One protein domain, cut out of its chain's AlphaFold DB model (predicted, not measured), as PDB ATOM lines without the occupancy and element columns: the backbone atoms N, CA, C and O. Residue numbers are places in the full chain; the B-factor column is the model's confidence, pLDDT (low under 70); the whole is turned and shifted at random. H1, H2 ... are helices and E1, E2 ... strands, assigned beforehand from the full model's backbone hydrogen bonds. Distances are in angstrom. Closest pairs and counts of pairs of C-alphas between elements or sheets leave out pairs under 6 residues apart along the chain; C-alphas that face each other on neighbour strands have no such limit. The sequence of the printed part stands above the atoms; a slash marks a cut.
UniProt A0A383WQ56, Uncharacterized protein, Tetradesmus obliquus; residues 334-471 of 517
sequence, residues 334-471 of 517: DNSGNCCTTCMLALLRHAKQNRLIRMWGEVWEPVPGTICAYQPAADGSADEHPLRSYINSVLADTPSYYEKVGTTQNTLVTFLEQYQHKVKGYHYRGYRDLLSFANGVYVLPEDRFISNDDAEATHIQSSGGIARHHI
ATOM      1  N   ASP A 334      36.995  14.087-107.267       37.44
ATOM      2  CA  ASP A 334      36.221  15.294-107.445       37.44
ATOM      3  C   ASP A 334      36.217  15.995-106.078       37.44
ATOM      4  O   ASP A 334      35.389  15.730-105.204       37.44
ATOM      5  N   ASN A 335      37.204  16.872-105.873       44.97
ATOM      6  CA  ASN A 335      37.366  17.764-104.716       44.97
ATOM      7  C   ASN A 335      36.174  18.733-104.535       44.97
ATOM      8  O   ASN A 335      36.208  19.617-103.685       44.97
ATOM      9  N   SER A 336      35.115  18.583-105.334       44.00
ATOM     10  CA  SER A 336      33.837  19.280-105.209       44.00
ATOM     11  C   SER A 336      32.743  18.439-104.521       44.00
ATOM     12  O   SER A 336      31.688  18.966-104.154       44.00
ATOM     13  N   GLY A 337      32.975  17.135-104.318       49.19
ATOM     14  CA  GLY A 337      32.056  16.220-103.650       49.19
ATOM     15  C   GLY A 337      32.017  16.437-102.138       49.19
ATOM     16  O   GLY A 337      33.040  16.679-101.508       49.19
ATOM     17  N   ASN A 338      30.821  16.326-101.544       67.38
ATOM     18  CA  ASN A 338      30.613  16.330-100.092       67.38
ATOM     19  C   ASN A 338      31.728  15.530 -99.400       67.38
ATOM     20  O   ASN A 338      31.804  14.315 -99.595       67.38
ATOM     21  N   CYS A 339      32.562  16.209 -98.606       75.62
ATOM     22  CA  CYS A 339      33.757  15.652 -97.975       75.62
ATOM     23  C   CYS A 339      33.514  14.301 -97.279       75.62
ATOM     24  O   CYS A 339      34.379  13.426 -97.288       75.62
ATOM     25  N   CYS A 340      32.300  14.077 -96.760       79.19
ATOM     26  CA  CYS A 340      31.886  12.798 -96.191       79.19
ATOM     27  C   CYS A 340      31.964  11.634 -97.190       79.19
ATOM     28  O   CYS A 340      32.452  10.570 -96.827       79.19
ATOM     29  N   THR A 341      31.507  11.800 -98.431       76.38
ATOM     30  CA  THR A 341      31.474  10.715 -99.428       76.38
ATOM     31  C   THR A 341      32.880  10.279 -99.825       76.38
ATOM     32  O   THR A 341      33.162   9.082 -99.858       76.38
ATOM     33  N   THR A 342      33.777  11.237-100.067       79.19
ATOM     34  CA  THR A 342      35.187  10.971-100.387       79.19
ATOM     35  C   THR A 342      35.856  10.189 -99.261       79.19
ATOM     36  O   THR A 342      36.469   9.148 -99.501       79.19
ATOM     37  N   CYS A 343      35.635  10.616 -98.017       85.31
ATOM     38  CA  CYS A 343      36.122   9.922 -96.831       85.31
ATOM     39  C   CYS A 343      35.535   8.501 -96.693       85.31
ATOM     40  O   CYS A 343      36.268   7.559 -96.402       85.31
ATOM     41  N   MET A 344      34.232   8.308 -96.944       86.31
ATOM     42  CA  MET A 344      33.599   6.978 -96.902       86.31
ATOM     43  C   MET A 344      34.223   6.018 -97.917       86.31
ATOM     44  O   MET A 344      34.536   4.878 -97.575       86.31
ATOM     45  N   LEU A 345      34.418   6.468 -99.158       77.06
ATOM     46  CA  LEU A 345      35.019   5.647-100.210       77.06
ATOM     47  C   LEU A 345      36.475   5.298 -99.894       77.06
ATOM     48  O   LEU A 345      36.874   4.152-100.101       77.06
ATOM     49  N   ALA A 346      37.246   6.244 -99.352       83.25
ATOM     50  CA  ALA A 346      38.612   5.995 -98.899       83.25
ATOM     51  C   ALA A 346      38.654   4.921 -97.797       83.25
ATOM     52  O   ALA A 346      39.398   3.948 -97.923       83.25
ATOM     53  N   LEU A 347      37.778   5.015 -96.788       86.44
ATOM     54  CA  LEU A 347      37.671   4.014 -95.719       86.44
ATOM     55  C   LEU A 347      37.293   2.625 -96.244       86.44
ATOM     56  O   LEU A 347      37.876   1.632 -95.813       86.44
ATOM     57  N   LEU A 348      36.335   2.540 -97.174       82.56
ATOM     58  CA  LEU A 348      35.921   1.267 -97.776       82.56
ATOM     59  C   LEU A 348      37.016   0.660 -98.658       82.56
ATOM     60  O   LEU A 348      37.210  -0.557 -98.651       82.56
ATOM     61  N   ARG A 349      37.734   1.490 -99.418       77.81
ATOM     62  CA  ARG A 349      38.851   1.055-100.261       77.81
ATOM     63  C   ARG A 349      39.988   0.513 -99.406       77.81
ATOM     64  O   ARG A 349      40.449  -0.593 -99.677       77.81
ATOM     65  N   HIS A 350      40.362   1.244 -98.359       86.50
ATOM     66  CA  HIS A 350      41.363   0.819 -97.390       86.50
ATOM     67  C   HIS A 350      40.959  -0.494 -96.709       86.50
ATOM     68  O   HIS A 350      41.744  -1.439 -96.672       86.50
ATOM     69  N   ALA A 351      39.706  -0.596 -96.250       85.06
ATOM     70  CA  ALA A 351      39.188  -1.821 -95.652       85.06
ATOM     71  C   ALA A 351      39.268  -3.009 -96.616       85.06
ATOM     72  O   ALA A 351      39.717  -4.083 -96.237       85.06
ATOM     73  N   LYS A 352      38.901  -2.817 -97.887       78.19
ATOM     74  CA  LYS A 352      38.981  -3.873 -98.901       78.19
ATOM     75  C   LYS A 352      40.423  -4.287 -99.203       78.19
ATOM     76  O   LYS A 352      40.699  -5.479 -99.286       78.19
ATOM     77  N   GLN A 353      41.326  -3.323 -99.382       81.88
ATOM     78  CA  GLN A 353      42.738  -3.575 -99.691       81.88
ATOM     79  C   GLN A 353      43.427  -4.360 -98.573       81.88
ATOM     80  O   GLN A 353      44.143  -5.317 -98.855       81.88
ATOM     81  N   ASN A 354      43.133  -4.012 -97.322       83.94
ATOM     82  CA  ASN A 354      43.720  -4.647 -96.143       83.94
ATOM     83  C   ASN A 354      42.867  -5.795 -95.583       83.94
ATOM     84  O   ASN A 354      43.154  -6.313 -94.510       83.94
ATOM     85  N   ARG A 355      41.811  -6.208 -96.303       84.75
ATOM     86  CA  ARG A 355      40.868  -7.266 -95.894       84.75
ATOM     87  C   ARG A 355      40.309  -7.062 -94.479       84.75
ATOM     88  O   ARG A 355      40.078  -8.033 -93.762       84.75
ATOM     89  N   LEU A 356      40.097  -5.812 -94.080       86.31
ATOM     90  CA  LEU A 356      39.590  -5.460 -92.762       86.31
ATOM     91  C   LEU A 356      38.142  -5.908 -92.602       86.31
ATOM     92  O   LEU A 356      37.343  -5.904 -93.546       86.31
ATOM     93  N   ILE A 357      37.790  -6.235 -91.370       83.31
ATOM     94  CA  ILE A 357      36.441  -6.625 -90.981       83.31
ATOM     95  C   ILE A 357      35.973  -5.765 -89.816       83.31
ATOM     96  O   ILE A 357      36.772  -5.138 -89.128       83.31
ATOM     97  N   ARG A 358      34.660  -5.723 -89.579       82.94
ATOM     98  CA  ARG A 358      34.097  -5.020 -88.424       82.94
ATOM     99  C   ARG A 358      33.465  -6.012 -87.462       82.94
ATOM    100  O   ARG A 358      32.441  -6.616 -87.796       82.94
ATOM    101  N   MET A 359      34.019  -6.124 -86.262       78.19
ATOM    102  CA  MET A 359      33.527  -6.997 -85.195       78.19
ATOM    103  C   MET A 359      33.372  -6.201 -83.906       78.19
ATOM    104  O   MET A 359      34.191  -5.347 -83.599       78.19
ATOM    105  N   TRP A 360      32.273  -6.440 -83.187       80.44
ATOM    106  CA  TRP A 360      32.000  -5.826 -81.875       80.44
ATOM    107  C   TRP A 360      32.104  -4.294 -81.819       80.44
ATOM    108  O   TRP A 360      32.390  -3.721 -80.780       80.44
ATOM    109  N   GLY A 361      31.818  -3.617 -82.934       82.19
ATOM    110  CA  GLY A 361      31.893  -2.158 -83.016       82.19
ATOM    111  C   GLY A 361      33.265  -1.614 -83.419       82.19
ATOM    112  O   GLY A 361      33.367  -0.421 -83.676       82.19
ATOM    113  N   GLU A 362      34.264  -2.475 -83.588       85.81
ATOM    114  CA  GLU A 362      35.653  -2.124 -83.888       85.81
ATOM    115  C   GLU A 362      36.066  -2.618 -85.278       85.81
ATOM    116  O   GLU A 362      35.422  -3.500 -85.856       85.81
ATOM    117  N   VAL A 363      37.147  -2.054 -85.819       86.88
ATOM    118  CA  VAL A 363      37.768  -2.528 -87.061       86.88
ATOM    119  C   VAL A 363      38.889  -3.489 -86.710       86.88
ATOM    120  O   VAL A 363      39.721  -3.196 -85.859       86.88
ATOM    121  N   TRP A 364      38.888  -4.634 -87.375       88.69
ATOM    122  CA  TRP A 364      39.838  -5.707 -87.170       88.69
ATOM    123  C   TRP A 364      40.582  -5.986 -88.474       88.69
ATOM    124  O   TRP A 364      39.981  -5.987 -89.551       88.69
ATOM    125  N   GLU A 365      41.876  -6.233 -88.375       90.88
ATOM    126  CA  GLU A 365      42.772  -6.543 -89.484       90.88
ATOM    127  C   GLU A 365      43.244  -8.000 -89.429       90.88
ATOM    128  O   GLU A 365      43.267  -8.584 -88.344       90.88
ATOM    129  N   PRO A 366      43.581  -8.622 -90.573       91.19
ATOM    130  CA  PRO A 366      44.107  -9.981 -90.587       91.19
ATOM    131  C   PRO A 366      45.422 -10.083 -89.810       91.19
ATOM    132  O   PRO A 366      46.313  -9.255 -89.990       91.19
ATOM    133  N   VAL A 367      45.583 -11.142 -89.017       91.06
ATOM    134  CA  VAL A 367      46.869 -11.444 -88.375       91.06
ATOM    135  C   VAL A 367      47.838 -11.991 -89.442       91.06
ATOM    136  O   VAL A 367      47.514 -12.981 -90.112       91.06
ATOM    137  N   PRO A 368      49.024 -11.382 -89.646       90.62
ATOM    138  CA  PRO A 368      49.955 -11.803 -90.692       90.62
ATOM    139  C   PRO A 368      50.338 -13.286 -90.601       90.62
ATOM    140  O   PRO A 368      50.644 -13.794 -89.527       90.62
ATOM    141  N   GLY A 369      50.345 -13.979 -91.745       88.69
ATOM    142  CA  GLY A 369      50.754 -15.388 -91.835       88.69
ATOM    143  C   GLY A 369      49.737 -16.401 -91.305       88.69
ATOM    144  O   GLY A 369      50.033 -17.590 -91.269       88.69
ATOM    145  N   THR A 370      48.540 -15.959 -90.919       90.00
ATOM    146  CA  THR A 370      47.518 -16.831 -90.330       90.00
ATOM    147  C   THR A 370      46.215 -16.750 -91.114       90.00
ATOM    148  O   THR A 370      45.862 -15.720 -91.696       90.00
ATOM    149  N   ILE A 371      45.491 -17.865 -91.158       88.44
ATOM    150  CA  ILE A 371      44.227 -17.957 -91.878       88.44
ATOM    151  C   ILE A 371      43.081 -17.672 -90.910       88.44
ATOM    152  O   ILE A 371      43.046 -18.180 -89.788       88.44
ATOM    153  N   CYS A 372      42.144 -16.827 -91.349       86.81
ATOM    154  CA  CYS A 372      40.920 -16.466 -90.628       86.81
ATOM    155  C   CYS A 372      41.109 -15.786 -89.258       86.81
ATOM    156  O   CYS A 372      40.106 -15.478 -88.619       86.81
ATOM    157  N   ALA A 373      42.335 -15.529 -88.798       90.88
ATOM    158  CA  ALA A 373      42.588 -14.761 -87.585       90.88
ATOM    159  C   ALA A 373      42.614 -13.265 -87.863       90.88
ATOM    160  O   ALA A 373      43.141 -12.798 -88.874       90.88
ATOM    161  N   TYR A 374      42.063 -12.528 -86.909       90.00
ATOM    162  CA  TYR A 374      41.985 -11.085 -86.946       90.00
ATOM    163  C   TYR A 374      42.359 -10.511 -85.582       90.00
ATOM    164  O   TYR A 374      42.081 -11.131 -84.554       90.00
ATOM    165  N   GLN A 375      42.935  -9.315 -85.579       89.25
ATOM    166  CA  GLN A 375      43.238  -8.518 -84.389       89.25
ATOM    167  C   GLN A 375      42.650  -7.107 -84.537       89.25
ATOM    168  O   GLN A 375      42.401  -6.689 -85.669       89.25
ATOM    169  N   PRO A 376      42.398  -6.359 -83.449       89.25
ATOM    170  CA  PRO A 376      41.985  -4.960 -83.553       89.25
ATOM    171  C   PRO A 376      43.019  -4.154 -84.351       89.25
ATOM    172  O   PRO A 376      44.213  -4.259 -84.098       89.25
ATOM    173  N   ALA A 377      42.568  -3.351 -85.317       84.81
ATOM    174  CA  ALA A 377      43.457  -2.600 -86.213       84.81
ATOM    175  C   ALA A 377      44.109  -1.367 -85.551       84.81
ATOM    176  O   ALA A 377      44.944  -0.701 -86.158       84.81
ATOM    177  N   ALA A 378      43.692  -1.010 -84.334       77.44
ATOM    178  CA  ALA A 378      44.292   0.067 -83.561       77.44
ATOM    179  C   ALA A 378      44.080  -0.160 -82.063       77.44
ATOM    180  O   ALA A 378      42.967  -0.474 -81.631       77.44
ATOM    181  N   ASP A 379      45.123   0.106 -81.280       69.25
ATOM    182  CA  ASP A 379      45.049   0.201 -79.826       69.25
ATOM    183  C   ASP A 379      44.344   1.515 -79.469       69.25
ATOM    184  O   ASP A 379      44.964   2.562 -79.271       69.25
ATOM    185  N   GLY A 380      43.011   1.499 -79.486       64.94
ATOM    186  CA  GLY A 380      42.224   2.636 -79.026       64.94
ATOM    187  C   GLY A 380      42.546   2.934 -77.561       64.94
ATOM    188  O   GLY A 380      42.599   2.023 -76.733       64.94
ATOM    189  N   SER A 381      42.739   4.211 -77.219       73.00
ATOM    190  CA  SER A 381      42.679   4.608 -75.813       73.00
ATOM    191  C   SER A 381      41.275   4.293 -75.284       73.00
ATOM    192  O   SER A 381      40.293   4.408 -76.018       73.00
ATOM    193  N   ALA A 382      41.163   3.897 -74.013       75.69
ATOM    194  CA  ALA A 382      39.882   3.504 -73.414       75.69
ATOM    195  C   ALA A 382      38.800   4.608 -73.474       75.69
ATOM    196  O   ALA A 382      37.616   4.312 -73.320       75.69
ATOM    197  N   ASP A 383      39.202   5.857 -73.723       78.75
ATOM    198  CA  ASP A 383      38.335   7.033 -73.738       78.75
ATOM    199  C   ASP A 383      37.874   7.453 -75.150       78.75
ATOM    200  O   ASP A 383      37.021   8.335 -75.277       78.75
ATOM    201  N   GLU A 384      38.397   6.848 -76.227       82.38
ATOM    202  CA  GLU A 384      38.030   7.204 -77.603       82.38
ATOM    203  C   GLU A 384      37.193   6.114 -78.286       82.38
ATOM    204  O   GLU A 384      37.448   4.919 -78.180       82.38
ATOM    205  N   HIS A 385      36.169   6.531 -79.038       86.31
ATOM    206  CA  HIS A 385      35.346   5.605 -79.811       86.31
ATOM    207  C   HIS A 385      36.229   4.808 -80.802       86.31
ATOM    208  O   HIS A 385      36.859   5.439 -81.654       86.31
ATOM    209  N   PRO A 386      36.226   3.460 -80.807       84.94
ATOM    210  CA  PRO A 386      37.195   2.653 -81.567       84.94
ATOM    211  C   PRO A 386      37.263   2.975 -83.067       84.94
ATOM    212  O   PRO A 386      38.332   3.038 -83.671       84.94
ATOM    213  N   LEU A 387      36.108   3.264 -83.681       89.94
ATOM    214  CA  LEU A 387      36.042   3.661 -85.093       89.94
ATOM    215  C   LEU A 387      36.723   5.004 -85.395       89.94
ATOM    216  O   LEU A 387      37.132   5.214 -86.531       89.94
ATOM    217  N   ARG A 388      36.844   5.920 -84.426       92.50
ATOM    218  CA  ARG A 388      37.487   7.224 -84.645       92.50
ATOM    219  C   ARG A 388      38.984   7.082 -84.848       92.50
ATOM    220  O   ARG A 388      39.496   7.709 -85.767       92.50
ATOM    221  N   SER A 389      39.638   6.217 -84.073       89.56
ATOM    222  CA  SER A 389      41.059   5.909 -84.254       89.56
ATOM    223  C   SER A 389      41.325   5.380 -85.668       89.56
ATOM    224  O   SER A 389      42.160   5.926 -86.385       89.56
ATOM    225  N   TYR A 390      40.508   4.427 -86.135       90.88
ATOM    226  CA  TYR A 390      40.575   3.924 -87.512       90.88
ATOM    227  C   TYR A 390      40.306   5.006 -88.573       90.88
ATOM    228  O   TYR A 390      41.017   5.103 -89.568       90.88
ATOM    229  N   ILE A 391      39.276   5.838 -88.383       92.88
ATOM    230  CA  ILE A 391      38.968   6.928 -89.321       92.88
ATOM    231  C   ILE A 391      40.146   7.902 -89.408       92.88
ATOM    232  O   ILE A 391      40.551   8.267 -90.508       92.88
ATOM    233  N   ASN A 392      40.698   8.300 -88.262       92.44
ATOM    234  CA  ASN A 392      41.825   9.220 -88.182       92.44
ATOM    235  C   ASN A 392      43.080   8.626 -88.826       92.44
ATOM    236  O   ASN A 392      43.762   9.345 -89.545       92.44
ATOM    237  N   SER A 393      43.375   7.341 -88.601       91.00
ATOM    238  CA  SER A 393      44.570   6.704 -89.162       91.00
ATOM    239  C   SER A 393      44.498   6.586 -90.684       91.00
ATOM    240  O   SER A 393      45.467   6.895 -91.367       91.00
ATOM    241  N   VAL A 394      43.338   6.211 -91.230       91.44
ATOM    242  CA  VAL A 394      43.161   6.037 -92.680       91.44
ATOM    243  C   VAL A 394      43.044   7.369 -93.416       91.44
ATOM    244  O   VAL A 394      43.494   7.487 -94.554       91.44
ATOM    245  N   LEU A 395      42.417   8.371 -92.800       93.88
ATOM    246  CA  LEU A 395      42.157   9.668 -93.430       93.88
ATOM    247  C   LEU A 395      43.148  10.756 -93.006       93.88
ATOM    248  O   LEU A 395      42.923  11.923 -93.327       93.88
ATOM    249  N   ALA A 396      44.239  10.387 -92.325       93.56
ATOM    250  CA  ALA A 396      45.250  11.319 -91.827       93.56
ATOM    251  C   ALA A 396      45.770  12.256 -92.927       93.56
ATOM    252  O   ALA A 396      45.915  13.453 -92.689       93.56
ATOM    253  N   ASP A 397      45.945  11.719 -94.136       90.88
ATOM    254  CA  ASP A 397      46.467  12.433 -95.303       90.88
ATOM    255  C   ASP A 397      45.370  12.892 -96.280       90.88
ATOM    256  O   ASP A 397      45.663  13.267 -97.411       90.88
ATOM    257  N   THR A 398      44.090  12.849 -95.887       87.19
ATOM    258  CA  THR A 398      42.961  13.231 -96.752       87.19
ATOM    259  C   THR A 398      42.514  14.668 -96.448       87.19
ATOM    260  O   THR A 398      41.811  14.875 -95.459       87.19
ATOM    261  N   PRO A 399      42.829  15.685 -97.282       88.44
ATOM    262  CA  PRO A 399      42.535  17.087 -96.957       88.44
ATOM    263  C   PRO A 399      41.049  17.359 -96.677       88.44
ATOM    264  O   PRO A 399      40.713  18.090 -95.746       88.44
ATOM    265  N   SER A 400      40.153  16.704 -97.423       83.88
ATOM    266  CA  SER A 400      38.700  16.859 -97.271       83.88
ATOM    267  C   SER A 400      38.170  16.380 -95.912       83.88
ATOM    268  O   SER A 400      37.147  16.878 -95.440       83.88
ATOM    269  N   TYR A 401      38.878  15.476 -95.227       91.19
ATOM    270  CA  TYR A 401      38.525  15.056 -93.870       91.19
ATOM    271  C   TYR A 401      38.578  16.234 -92.881       91.19
ATOM    272  O   TYR A 401      37.724  16.351 -91.994       91.19
ATOM    273  N   TYR A 402      39.518  17.159 -93.093       89.38
ATOM    274  CA  TYR A 402      39.781  18.272 -92.187       89.38
ATOM    275  C   TYR A 402      38.902  19.505 -92.400       89.38
ATOM    276  O   TYR A 402      38.847  20.369 -91.527       89.38
ATOM    277  N   GLU A 403      38.141  19.581 -93.491       85.94
ATOM    278  CA  GLU A 403      37.274  20.735 -93.768       85.94
ATOM    279  C   GLU A 403      36.155  20.906 -92.727       85.94
ATOM    280  O   GLU A 403      35.759  22.026 -92.404       85.94
ATOM    281  N   LYS A 404      35.615  19.789 -92.212       85.06
ATOM    282  CA  LYS A 404      34.495  19.753 -91.247       85.06
ATOM    283  C   LYS A 404      34.624  18.600 -90.247       85.06
ATOM    284  O   LYS A 404      33.629  17.927 -89.966       85.06
ATOM    285  N   VAL A 405      35.828  18.393 -89.702       83.88
ATOM    286  CA  VAL A 405      36.224  17.227 -88.877       83.88
ATOM    287  C   VAL A 405      35.096  16.705 -87.986       83.88
ATOM    288  O   VAL A 405      34.696  15.559 -88.135       83.88
ATOM    289  N   GLY A 406      34.504  17.535 -87.118       84.88
ATOM    290  CA  GLY A 406      33.489  17.064 -86.166       84.88
ATOM    291  C   GLY A 406      32.213  16.508 -86.815       84.88
ATOM    292  O   GLY A 406      31.705  15.464 -86.407       84.88
ATOM    293  N   THR A 407      31.693  17.172 -87.852       86.25
ATOM    294  CA  THR A 407      30.473  16.710 -88.544       86.25
ATOM    295  C   THR A 407      30.783  15.512 -89.436       86.25
ATOM    296  O   THR A 407      30.032  14.533 -89.446       86.25
ATOM    297  N   THR A 408      31.910  15.569 -90.145       86.56
ATOM    298  CA  THR A 408      32.371  14.500 -91.029       86.56
ATOM    299  C   THR A 408      32.646  13.232 -90.232       86.56
ATOM    300  O   THR A 408      32.061  12.197 -90.528       86.56
ATOM    301  N   GLN A 409      33.421  13.309 -89.153       92.19
ATOM    302  CA  GLN A 409      33.769  12.164 -88.316       92.19
ATOM    303  C   GLN A 409      32.528  11.490 -87.717       92.19
ATOM    304  O   GLN A 409      32.398  10.275 -87.822       92.19
ATOM    305  N   ASN A 410      31.568  12.245 -87.169       90.56
ATOM    306  CA  ASN A 410      30.322  11.659 -86.651       90.56
ATOM    307  C   ASN A 410      29.495  10.978 -87.752       90.56
ATOM    308  O   ASN A 410      28.921   9.910 -87.532       90.56
ATOM    309  N   THR A 411      29.464  11.567 -88.950       88.88
ATOM    310  CA  THR A 411      28.790  10.977 -90.113       88.88
ATOM    311  C   THR A 411      29.481   9.685 -90.554       88.88
ATOM    312  O   THR A 411      28.805   8.705 -90.858       88.88
ATOM    313  N   LEU A 412      30.816   9.651 -90.543       90.25
ATOM    314  CA  LEU A 412      31.618   8.473 -90.881       90.25
ATOM    315  C   LEU A 412      31.485   7.359 -89.841       90.25
ATOM    316  O   LEU A 412      31.323   6.204 -90.225       90.25
ATOM    317  N   VAL A 413      31.480   7.694 -88.548       90.88
ATOM    318  CA  VAL A 413      31.195   6.741 -87.464       90.88
ATOM    319  C   VAL A 413      29.805   6.147 -87.664       90.88
ATOM    320  O   VAL A 413      29.688   4.934 -87.791       90.88
ATOM    321  N   THR A 414      28.778   6.988 -87.826       87.38
ATOM    322  CA  THR A 414      27.396   6.539 -88.076       87.38
ATOM    323  C   THR A 414      27.309   5.649 -89.320       87.38
ATOM    324  O   THR A 414      26.614   4.634 -89.330       87.38
ATOM    325  N   PHE A 415      28.024   6.010 -90.386       85.19
ATOM    326  CA  PHE A 415      28.094   5.222 -91.610       85.19
ATOM    327  C   PHE A 415      28.698   3.842 -91.352       85.19
ATOM    328  O   PHE A 415      28.055   2.842 -91.667       85.19
ATOM    329  N   LEU A 416      29.885   3.769 -90.743       84.25
ATOM    330  CA  LEU A 416      30.549   2.507 -90.415       84.25
ATOM    331  C   LEU A 416      29.710   1.668 -89.443       84.25
ATOM    332  O   LEU A 416      29.658   0.444 -89.588       84.25
ATOM    333  N   GLU A 417      29.000   2.313 -88.513       83.50
ATOM    334  CA  GLU A 417      28.046   1.696 -87.592       83.50
ATOM    335  C   GLU A 417      26.886   1.011 -88.313       83.50
ATOM    336  O   GLU A 417      26.584  -0.157 -88.048       83.50
ATOM    337  N   GLN A 418      26.276   1.704 -89.271       75.19
ATOM    338  CA  GLN A 418      25.136   1.206 -90.038       75.19
ATOM    339  C   GLN A 418      25.535   0.228 -91.152       75.19
ATOM    340  O   GLN A 418      24.719  -0.605 -91.563       75.19
ATOM    341  N   TYR A 419      26.780   0.298 -91.634       67.44
ATOM    342  CA  TYR A 419      27.276  -0.508 -92.753       67.44
ATOM    343  C   TYR A 419      27.209  -2.023 -92.479       67.44
ATOM    344  O   TYR A 419      27.047  -2.810 -93.410       67.44
ATOM    345  N   GLN A 420      27.201  -2.441 -91.204       56.53
ATOM    346  CA  GLN A 420      27.090  -3.848 -90.786       56.53
ATOM    347  C   GLN A 420      25.796  -4.558 -91.228       56.53
ATOM    348  O   GLN A 420      25.751  -5.788 -91.245       56.53
ATOM    349  N   HIS A 421      24.740  -3.829 -91.599       46.38
ATOM    350  CA  HIS A 421      23.416  -4.434 -91.760       46.38
ATOM    351  C   HIS A 421      22.949  -4.683 -93.197       46.38
ATOM    352  O   HIS A 421      21.925  -5.344 -93.366       46.38
ATOM    353  N   LYS A 422      23.616  -4.153 -94.235       38.56
ATOM    354  CA  LYS A 422      22.968  -4.031 -95.560       38.56
ATOM    355  C   LYS A 422      23.823  -4.345 -96.787       38.56
ATOM    356  O   LYS A 422      23.397  -3.997 -97.881       38.56
ATOM    357  N   VAL A 423      24.982  -4.991 -96.666       39.41
ATOM    358  CA  VAL A 423      25.735  -5.464 -97.845       39.41
ATOM    359  C   VAL A 423      25.954  -6.971 -97.732       39.41
ATOM    360  O   VAL A 423      26.928  -7.438 -97.137       39.41
ATOM    361  N   LYS A 424      25.024  -7.749 -98.307       39.91
ATOM    362  CA  LYS A 424      25.214  -9.182 -98.583       39.91
ATOM    363  C   LYS A 424      26.413  -9.346 -99.521       39.91
ATOM    364  O   LYS A 424      26.323  -9.113-100.722       39.91
ATOM    365  N   GLY A 425      27.535  -9.695 -98.908       43.38
ATOM    366  CA  GLY A 425      28.882  -9.803 -99.475       43.38
ATOM    367  C   GLY A 425      29.934  -9.695 -98.365       43.38
ATOM    368  O   GLY A 425      30.939 -10.385 -98.406       43.38
ATOM    369  N   TYR A 426      29.620  -8.927 -97.313       42.72
ATOM    370  CA  TYR A 426      30.365  -8.858 -96.047       42.72
ATOM    371  C   TYR A 426      29.533  -9.347 -94.853       42.72
ATOM    372  O   TYR A 426      29.839  -9.043 -93.700       42.72
ATOM    373  N   HIS A 427      28.470 -10.123 -95.097       41.34
ATOM    374  CA  HIS A 427      27.980 -11.003 -94.044       41.34
ATOM    375  C   HIS A 427      28.989 -12.125 -93.924       41.34
ATOM    376  O   HIS A 427      28.802 -13.208 -94.472       41.34
ATOM    377  N   TYR A 428      30.044 -11.850 -93.172       48.91
ATOM    378  CA  TYR A 428      30.745 -12.901 -92.491       48.91
ATOM    379  C   TYR A 428      29.700 -13.556 -91.587       48.91
ATOM    380  O   TYR A 428      29.432 -13.117 -90.466       48.91
ATOM    381  N   ARG A 429      29.039 -14.605 -92.088       46.62
ATOM    382  CA  ARG A 429      28.634 -15.692 -91.208       46.62
ATOM    383  C   ARG A 429      29.961 -16.231 -90.714       46.62
ATOM    384  O   ARG A 429      30.488 -17.159 -91.307       46.62
ATOM    385  N   GLY A 430      30.543 -15.553 -89.721       51.72
ATOM    386  CA  GLY A 430      31.728 -16.050 -89.058       51.72
ATOM    387  C   GLY A 430      31.384 -17.484 -88.719       51.72
ATOM    388  O   GLY A 430      30.345 -17.725 -88.094       51.72
ATOM    389  N   TYR A 431      32.162 -18.420 -89.247       55.53
ATOM    390  CA  TYR A 431      32.141 -19.772 -88.742       55.53
ATOM    391  C   TYR A 431      32.549 -19.617 -87.281       55.53
ATOM    392  O   TYR A 431      33.723 -19.481 -86.958       55.53
ATOM    393  N   ARG A 432      31.551 -19.503 -86.396       59.97
ATOM    394  CA  ARG A 432      31.757 -19.227 -84.965       59.97
ATOM    395  C   ARG A 432      32.544 -20.338 -84.282       59.97
ATOM    396  O   ARG A 432      32.990 -20.166 -83.152       59.97
ATOM    397  N   ASP A 433      32.732 -21.415 -85.022       81.56
ATOM    398  CA  ASP A 433      33.270 -22.676 -84.604       81.56
ATOM    399  C   ASP A 433      34.685 -22.880 -85.198       81.56
ATOM    400  O   ASP A 433      35.109 -24.007 -85.425       81.56
ATOM    401  N   LEU A 434      35.419 -21.790 -85.478       86.56
ATOM    402  CA  LEU A 434      36.833 -21.819 -85.874       86.56
ATOM    403  C   LEU A 434      37.742 -21.277 -84.760       86.56
ATOM    404  O   LEU A 434      37.506 -20.187 -84.222       86.56
ATOM    405  N   LEU A 435      38.833 -21.996 -84.484       89.00
ATOM    406  CA  LEU A 435      39.980 -21.517 -83.707       89.00
ATOM    407  C   LEU A 435      41.191 -21.415 -84.630       89.00
ATOM    408  O   LEU A 435      41.545 -22.385 -85.290       89.00
ATOM    409  N   SER A 436      41.835 -20.257 -84.689       91.25
ATOM    410  CA  SER A 436      43.057 -20.090 -85.475       91.25
ATOM    411  C   SER A 436      44.277 -20.354 -84.599       91.25
ATOM    412  O   SER A 436      44.330 -19.906 -83.456       91.25
ATOM    413  N   PHE A 437      45.254 -21.057 -85.154       92.56
ATOM    414  CA  PHE A 437      46.573 -21.314 -84.590       92.56
ATOM    415  C   PHE A 437      47.647 -20.725 -85.514       92.56
ATOM    416  O   PHE A 437      47.365 -20.355 -86.655       92.56
ATOM    417  N   ALA A 438      48.898 -20.656 -85.053       91.94
ATOM    418  CA  ALA A 438      50.008 -20.153 -85.872       91.94
ATOM    419  C   ALA A 438      50.218 -20.968 -87.167       91.94
ATOM    420  O   ALA A 438      50.637 -20.417 -88.181       91.94
ATOM    421  N   ASN A 439      49.887 -22.264 -87.150       93.81
ATOM    422  CA  ASN A 439      50.116 -23.208 -88.247       93.81
ATOM    423  C   ASN A 439      48.834 -23.704 -88.948       93.81
ATOM    424  O   ASN A 439      48.914 -24.622 -89.767       93.81
ATOM    425  N   GLY A 440      47.657 -23.154 -88.635       94.00
ATOM    426  CA  GLY A 440      46.404 -23.610 -89.243       94.00
ATOM    427  C   GLY A 440      45.146 -23.165 -88.515       94.00
ATOM    428  O   GLY A 440      45.164 -22.276 -87.666       94.00
ATOM    429  N   VAL A 441      44.028 -23.799 -88.846       92.69
ATOM    430  CA  VAL A 441      42.708 -23.520 -88.280       92.69
ATOM    431  C   VAL A 441      42.066 -24.823 -87.817       92.69
ATOM    432  O   VAL A 441      42.047 -25.815 -88.538       92.69
ATOM    433  N   TYR A 442      41.510 -24.814 -86.610       90.81
ATOM    434  CA  TYR A 442      40.715 -25.901 -86.058       90.81
ATOM    435  C   TYR A 442      39.226 -25.644 -86.290       90.81
ATOM    436  O   TYR A 442      38.695 -24.621 -85.852       90.81
ATOM    437  N   VAL A 443      38.559 -26.580 -86.959       89.50
ATOM    438  CA  VAL A 443      37.129 -26.574 -87.267       89.50
ATOM    439  C   VAL A 443      36.403 -27.376 -86.188       89.50
ATOM    440  O   VAL A 443      36.331 -28.601 -86.245       89.50
ATOM    441  N   LEU A 444      35.877 -26.682 -85.176       83.19
ATOM    442  CA  LEU A 444      35.280 -27.283 -83.977       83.19
ATOM    443  C   LEU A 444      34.145 -28.287 -84.263       83.19
ATOM    444  O   LEU A 444      34.146 -29.333 -83.622       83.19
ATOM    445  N   PRO A 445      33.199 -28.057 -85.200       82.19
ATOM    446  CA  PRO A 445      32.104 -29.001 -85.438       82.19
ATOM    447  C   PRO A 445      32.571 -30.308 -86.082       82.19
ATOM    448  O   PRO A 445      31.863 -31.310 -86.022       82.19
ATOM    449  N   GLU A 446      33.739 -30.280 -86.721       87.06
ATOM    450  CA  GLU A 446      34.344 -31.423 -87.403       87.06
ATOM    451  C   GLU A 446      35.431 -32.092 -86.560       87.06
ATOM    452  O   GLU A 446      35.946 -33.129 -86.963       87.06
ATOM    453  N   ASP A 447      35.791 -31.490 -85.421       85.12
ATOM    454  CA  ASP A 447      36.924 -31.893 -84.588       85.12
ATOM    455  C   ASP A 447      38.213 -32.082 -85.409       85.12
ATOM    456  O   ASP A 447      38.938 -33.071 -85.292       85.12
ATOM    457  N   ARG A 448      38.460 -31.139 -86.327       92.50
ATOM    458  CA  ARG A 448      39.470 -31.285 -87.377       92.50
ATOM    459  C   ARG A 448      40.374 -30.071 -87.470       92.50
ATOM    460  O   ARG A 448      39.908 -28.938 -87.544       92.50
ATOM    461  N   PHE A 449      41.675 -30.320 -87.547       93.12
ATOM    462  CA  PHE A 449      42.669 -29.295 -87.833       93.12
ATOM    463  C   PHE A 449      43.016 -29.256 -89.322       93.12
ATOM    464  O   PHE A 449      43.243 -30.296 -89.938       93.12
ATOM    465  N   ILE A 450      43.095 -28.051 -89.877       93.50
ATOM    466  CA  ILE A 450      43.465 -27.775 -91.262       93.50
ATOM    467  C   ILE A 450      44.717 -26.905 -91.227       93.50
ATOM    468  O   ILE A 450      44.683 -25.778 -90.732       93.50
ATOM    469  N   SER A 451      45.832 -27.437 -91.724       94.06
ATOM    470  CA  SER A 451      47.097 -26.698 -91.792       94.06
ATOM    471  C   SER A 451      46.987 -25.500 -92.739       94.06
ATOM    472  O   SER A 451      46.243 -25.548 -93.715       94.06
ATOM    473  N   ASN A 452      47.764 -24.441 -92.491       93.06
ATOM    474  CA  ASN A 452      47.844 -23.293 -93.402       93.06
ATOM    475  C   ASN A 452      48.298 -23.674 -94.824       93.06
ATOM    476  O   ASN A 452      47.947 -22.974 -95.771       93.06
ATOM    477  N   ASP A 453      49.041 -24.776 -94.971       92.75
ATOM    478  CA  ASP A 453      49.521 -25.276 -96.266       92.75
ATOM    479  C   ASP A 453      48.463 -26.101 -97.027       92.75
ATOM    480  O   ASP A 453      48.680 -26.496 -98.174       92.75
ATOM    481  N   ASP A 454      47.313 -26.378 -96.407       93.19
ATOM    482  CA  ASP A 454      46.229 -27.133 -97.027       93.19
ATOM    483  C   ASP A 454      45.422 -26.253 -98.003       93.19
ATOM    484  O   ASP A 454      45.044 -25.115 -97.700       93.19
ATOM    485  N   ALA A 455      45.099 -26.788 -99.184       90.19
ATOM    486  CA  ALA A 455      44.264 -26.102-100.171       90.19
ATOM    487  C   ALA A 455      42.873 -25.747 -99.611       90.19
ATOM    488  O   ALA A 455      42.284 -24.729 -99.989       90.19
ATOM    489  N   GLU A 456      42.358 -26.545 -98.677       89.75
ATOM    490  CA  GLU A 456      41.087 -26.289 -98.009       89.75
ATOM    491  C   GLU A 456      41.134 -25.044 -97.112       89.75
ATOM    492  O   GLU A 456      40.141 -24.321 -96.998       89.75
ATOM    493  N   ALA A 457      42.298 -24.717 -96.548       86.75
ATOM    494  CA  ALA A 457      42.468 -23.510 -95.751       86.75
ATOM    495  C   ALA A 457      42.227 -22.243 -96.595       86.75
ATOM    496  O   ALA A 457      41.571 -21.295 -96.150       86.75
ATOM    497  N   THR A 458      42.654 -22.269 -97.864       84.00
ATOM    498  CA  THR A 458      42.360 -21.204 -98.838       84.00
ATOM    499  C   THR A 458      40.858 -21.093 -99.107       84.00
ATOM    500  O   THR A 458      40.327 -19.984 -99.162       84.00
ATOM    501  N   HIS A 459      40.152 -22.223 -99.210       83.12
ATOM    502  CA  HIS A 459      38.699 -22.245 -99.402       83.12
ATOM    503  C   HIS A 459      37.939 -21.667 -98.192       83.12
ATOM    504  O   HIS A 459      36.985 -20.897 -98.350       83.12
ATOM    505  N   ILE A 460      38.373 -21.981 -96.967       83.44
ATOM    506  CA  ILE A 460      37.803 -21.400 -95.741       83.44
ATOM    507  C   ILE A 460      38.014 -19.881 -95.728       83.44
ATOM    508  O   ILE A 460      37.077 -19.133 -95.442       83.44
ATOM    509  N   GLN A 461      39.195 -19.400 -96.123       82.50
ATOM    510  CA  GLN A 461      39.453 -17.964 -96.227       82.50
ATOM    511  C   GLN A 461      38.576 -17.292 -97.295       82.50
ATOM    512  O   GLN A 461      37.942 -16.274 -97.017       82.50
ATOM    513  N   SER A 462      38.495 -17.862 -98.503       77.44
ATOM    514  CA  SER A 462      37.710 -17.295 -99.610       77.44
ATOM    515  C   SER A 462      36.203 -17.335 -99.355       77.44
ATOM    516  O   SER A 462      35.469 -16.488 -99.858       77.44
ATOM    517  N   SER A 463      35.731 -18.289 -98.548       73.94
ATOM    518  CA  SER A 463      34.330 -18.381 -98.118       73.94
ATOM    519  C   SER A 463      33.983 -17.457 -96.940       73.94
ATOM    520  O   SER A 463      32.833 -17.435 -96.495       73.94
ATOM    521  N   GLY A 464      34.941 -16.653 -96.459       75.44
ATOM    522  CA  GLY A 464      34.726 -15.673 -95.394       75.44
ATOM    523  C   GLY A 464      34.806 -16.259 -93.983       75.44
ATOM    524  O   GLY A 464      34.136 -15.761 -93.074       75.44
ATOM    525  N   GLY A 465      35.597 -17.315 -93.783       82.06
ATOM    526  CA  GLY A 465      35.916 -17.838 -92.460       82.06
ATOM    527  C   GLY A 465      36.549 -16.777 -91.560       82.06
ATOM    528  O   GLY A 465      37.479 -16.079 -91.962       82.06
ATOM    529  N   ILE A 466      36.051 -16.672 -90.328       83.38
ATOM    530  CA  ILE A 466      36.644 -15.860 -89.262       83.38
ATOM    531  C   ILE A 466      36.756 -16.750 -88.033       83.38
ATOM    532  O   ILE A 466      35.747 -17.277 -87.569       83.38
ATOM    533  N   ALA A 467      37.967 -16.887 -87.506       84.50
ATOM    534  CA  ALA A 467      38.230 -17.545 -86.242       84.50
ATOM    535  C   ALA A 467      37.875 -16.629 -85.076       84.50
ATOM    536  O   ALA A 467      38.192 -15.440 -85.065       84.50
ATOM    537  N   ARG A 468      37.217 -17.202 -84.069       69.12
ATOM    538  CA  ARG A 468      36.787 -16.462 -82.880       69.12
ATOM    539  C   ARG A 468      37.971 -16.027 -82.019       69.12
ATOM    540  O   ARG A 468      37.941 -14.966 -81.402       69.12
ATOM    541  N   HIS A 469      38.979 -16.887 -81.968       80.06
ATOM    542  CA  HIS A 469      40.197 -16.701 -81.204       80.06
ATOM    543  C   HIS A 469      41.382 -17.103 -82.073       80.06
ATOM    544  O   HIS A 469      41.320 -18.110 -82.783       80.06
ATOM    545  N   HIS A 470      42.446 -16.311 -81.996       87.50
ATOM    546  CA  HIS A 470      43.750 -16.679 -82.515       87.50
ATOM    547  C   HIS A 470      44.659 -17.053 -81.347       87.50
ATOM    548  O   HIS A 470      44.789 -16.301 -80.381       87.50
ATOM    549  N   ILE A 471      45.258 -18.231 -81.433       87.56
ATOM    550  CA  ILE A 471      46.230 -18.754 -80.489       87.56
ATOM    551  C   ILE A 471      47.585 -18.670 -81.199       87.56
ATOM    552  O   ILE A 471      47.794 -19.399 -82.166       87.56
TER     553      ILE A 471
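This is residues 334 to 471 of the 517 residues of an uncharacterized protein of Tetradesmus obliquus (UniProt A0A383WQ56). The domain is an elongated body with a cluster of four helices at one end, a small three-strand sheet in the middle and a four-strand sheet with one helix packed on it at the other end. In the cluster H1 and H4 meet near their first residues and spread as a V, H2 packs on both, and H3 packs on the first part of H1; H5 packs on the far sheet at E6 and E5. The printed part has 138 residues with five named helices and seven named strands, in the order H1 E1 E2 E3 H2 H3 H4 E4 E5 E6 H5 E7, of the mixed class. The sheet E1, E2, E3 is antiparallel, and the sheet E6, E5, E4, E7 is mixed. The whole is only just compact, close to loose, with a radius of gyration of the C-alphas of 17.0 A and spans of 53 by 31 by 24 A.

H1, residues 339 to 353, begins at C-alpha (33.757, 15.652, -97.975) and is 21.3 A long. E1 is residues 357 to 359, E2 362 to 366 and E3 374 to 376. H2, residues 386 to 395, is 14.6 A long; H3 is residues 399 to 402; H4, residues 405 to 419, is 20.2 A long. E4 is residues 434 to 437, E5 440 to 443 and E6 448 to 451. H5, residues 455 to 462, is 11.0 A long, and E7, residues 469 to 471, ends at C-alpha (46.230, -18.754, -80.489).

H1, the hub, touches H2 about perpendicular at 84 degrees, closest at the C-alphas of Leu 347 and Val 394, 6.6 A. With residues 339 to 344 alone it touches H4, at a steep tilt of 48 degrees, the same way; the C-alphas of Cys 340 and Thr 408 are closest, 5.5 A. With residues 339 to 343 alone it touches H3, closest at the C-alphas of Cys 339 and Ser 400, 5.1 A. H2 grazes the meander E1, E2, E3, each strand the antiparallel neighbour of the one before, where N 357 and O 364 are 2.9 A apart and N 365 and O 375 2.8 A. E4, E5, E6 are a second meander, with N 437 and O 440 2.8 A apart and N 450 and O 441 2.8 A; E7 is parallel to E4, with N 471 and O 436 at 2.8 A. H5 only grazes this sheet, with residues 456 to 460; E6, H5, E7 form a split strand-helix-strand unit, two strands running the same way with E5 and E4 between them, its crossover right-handed. Every O i to N i+4 pair is within hydrogen-bond range in H1, H4 and H5, and 5 of 6 in H2; H3 is too short for such a pair.

The C-alphas of Ser 336 and Asp 447, the two farthest apart, are 55.3 A apart. The printed part has no cut, and its one long link is H4 to E4, residues 420 to 433. The mean pLDDT of the printed part is 80.7; residues 334 to 338, 379 to 380, 419 to 432 and 468 are under 70.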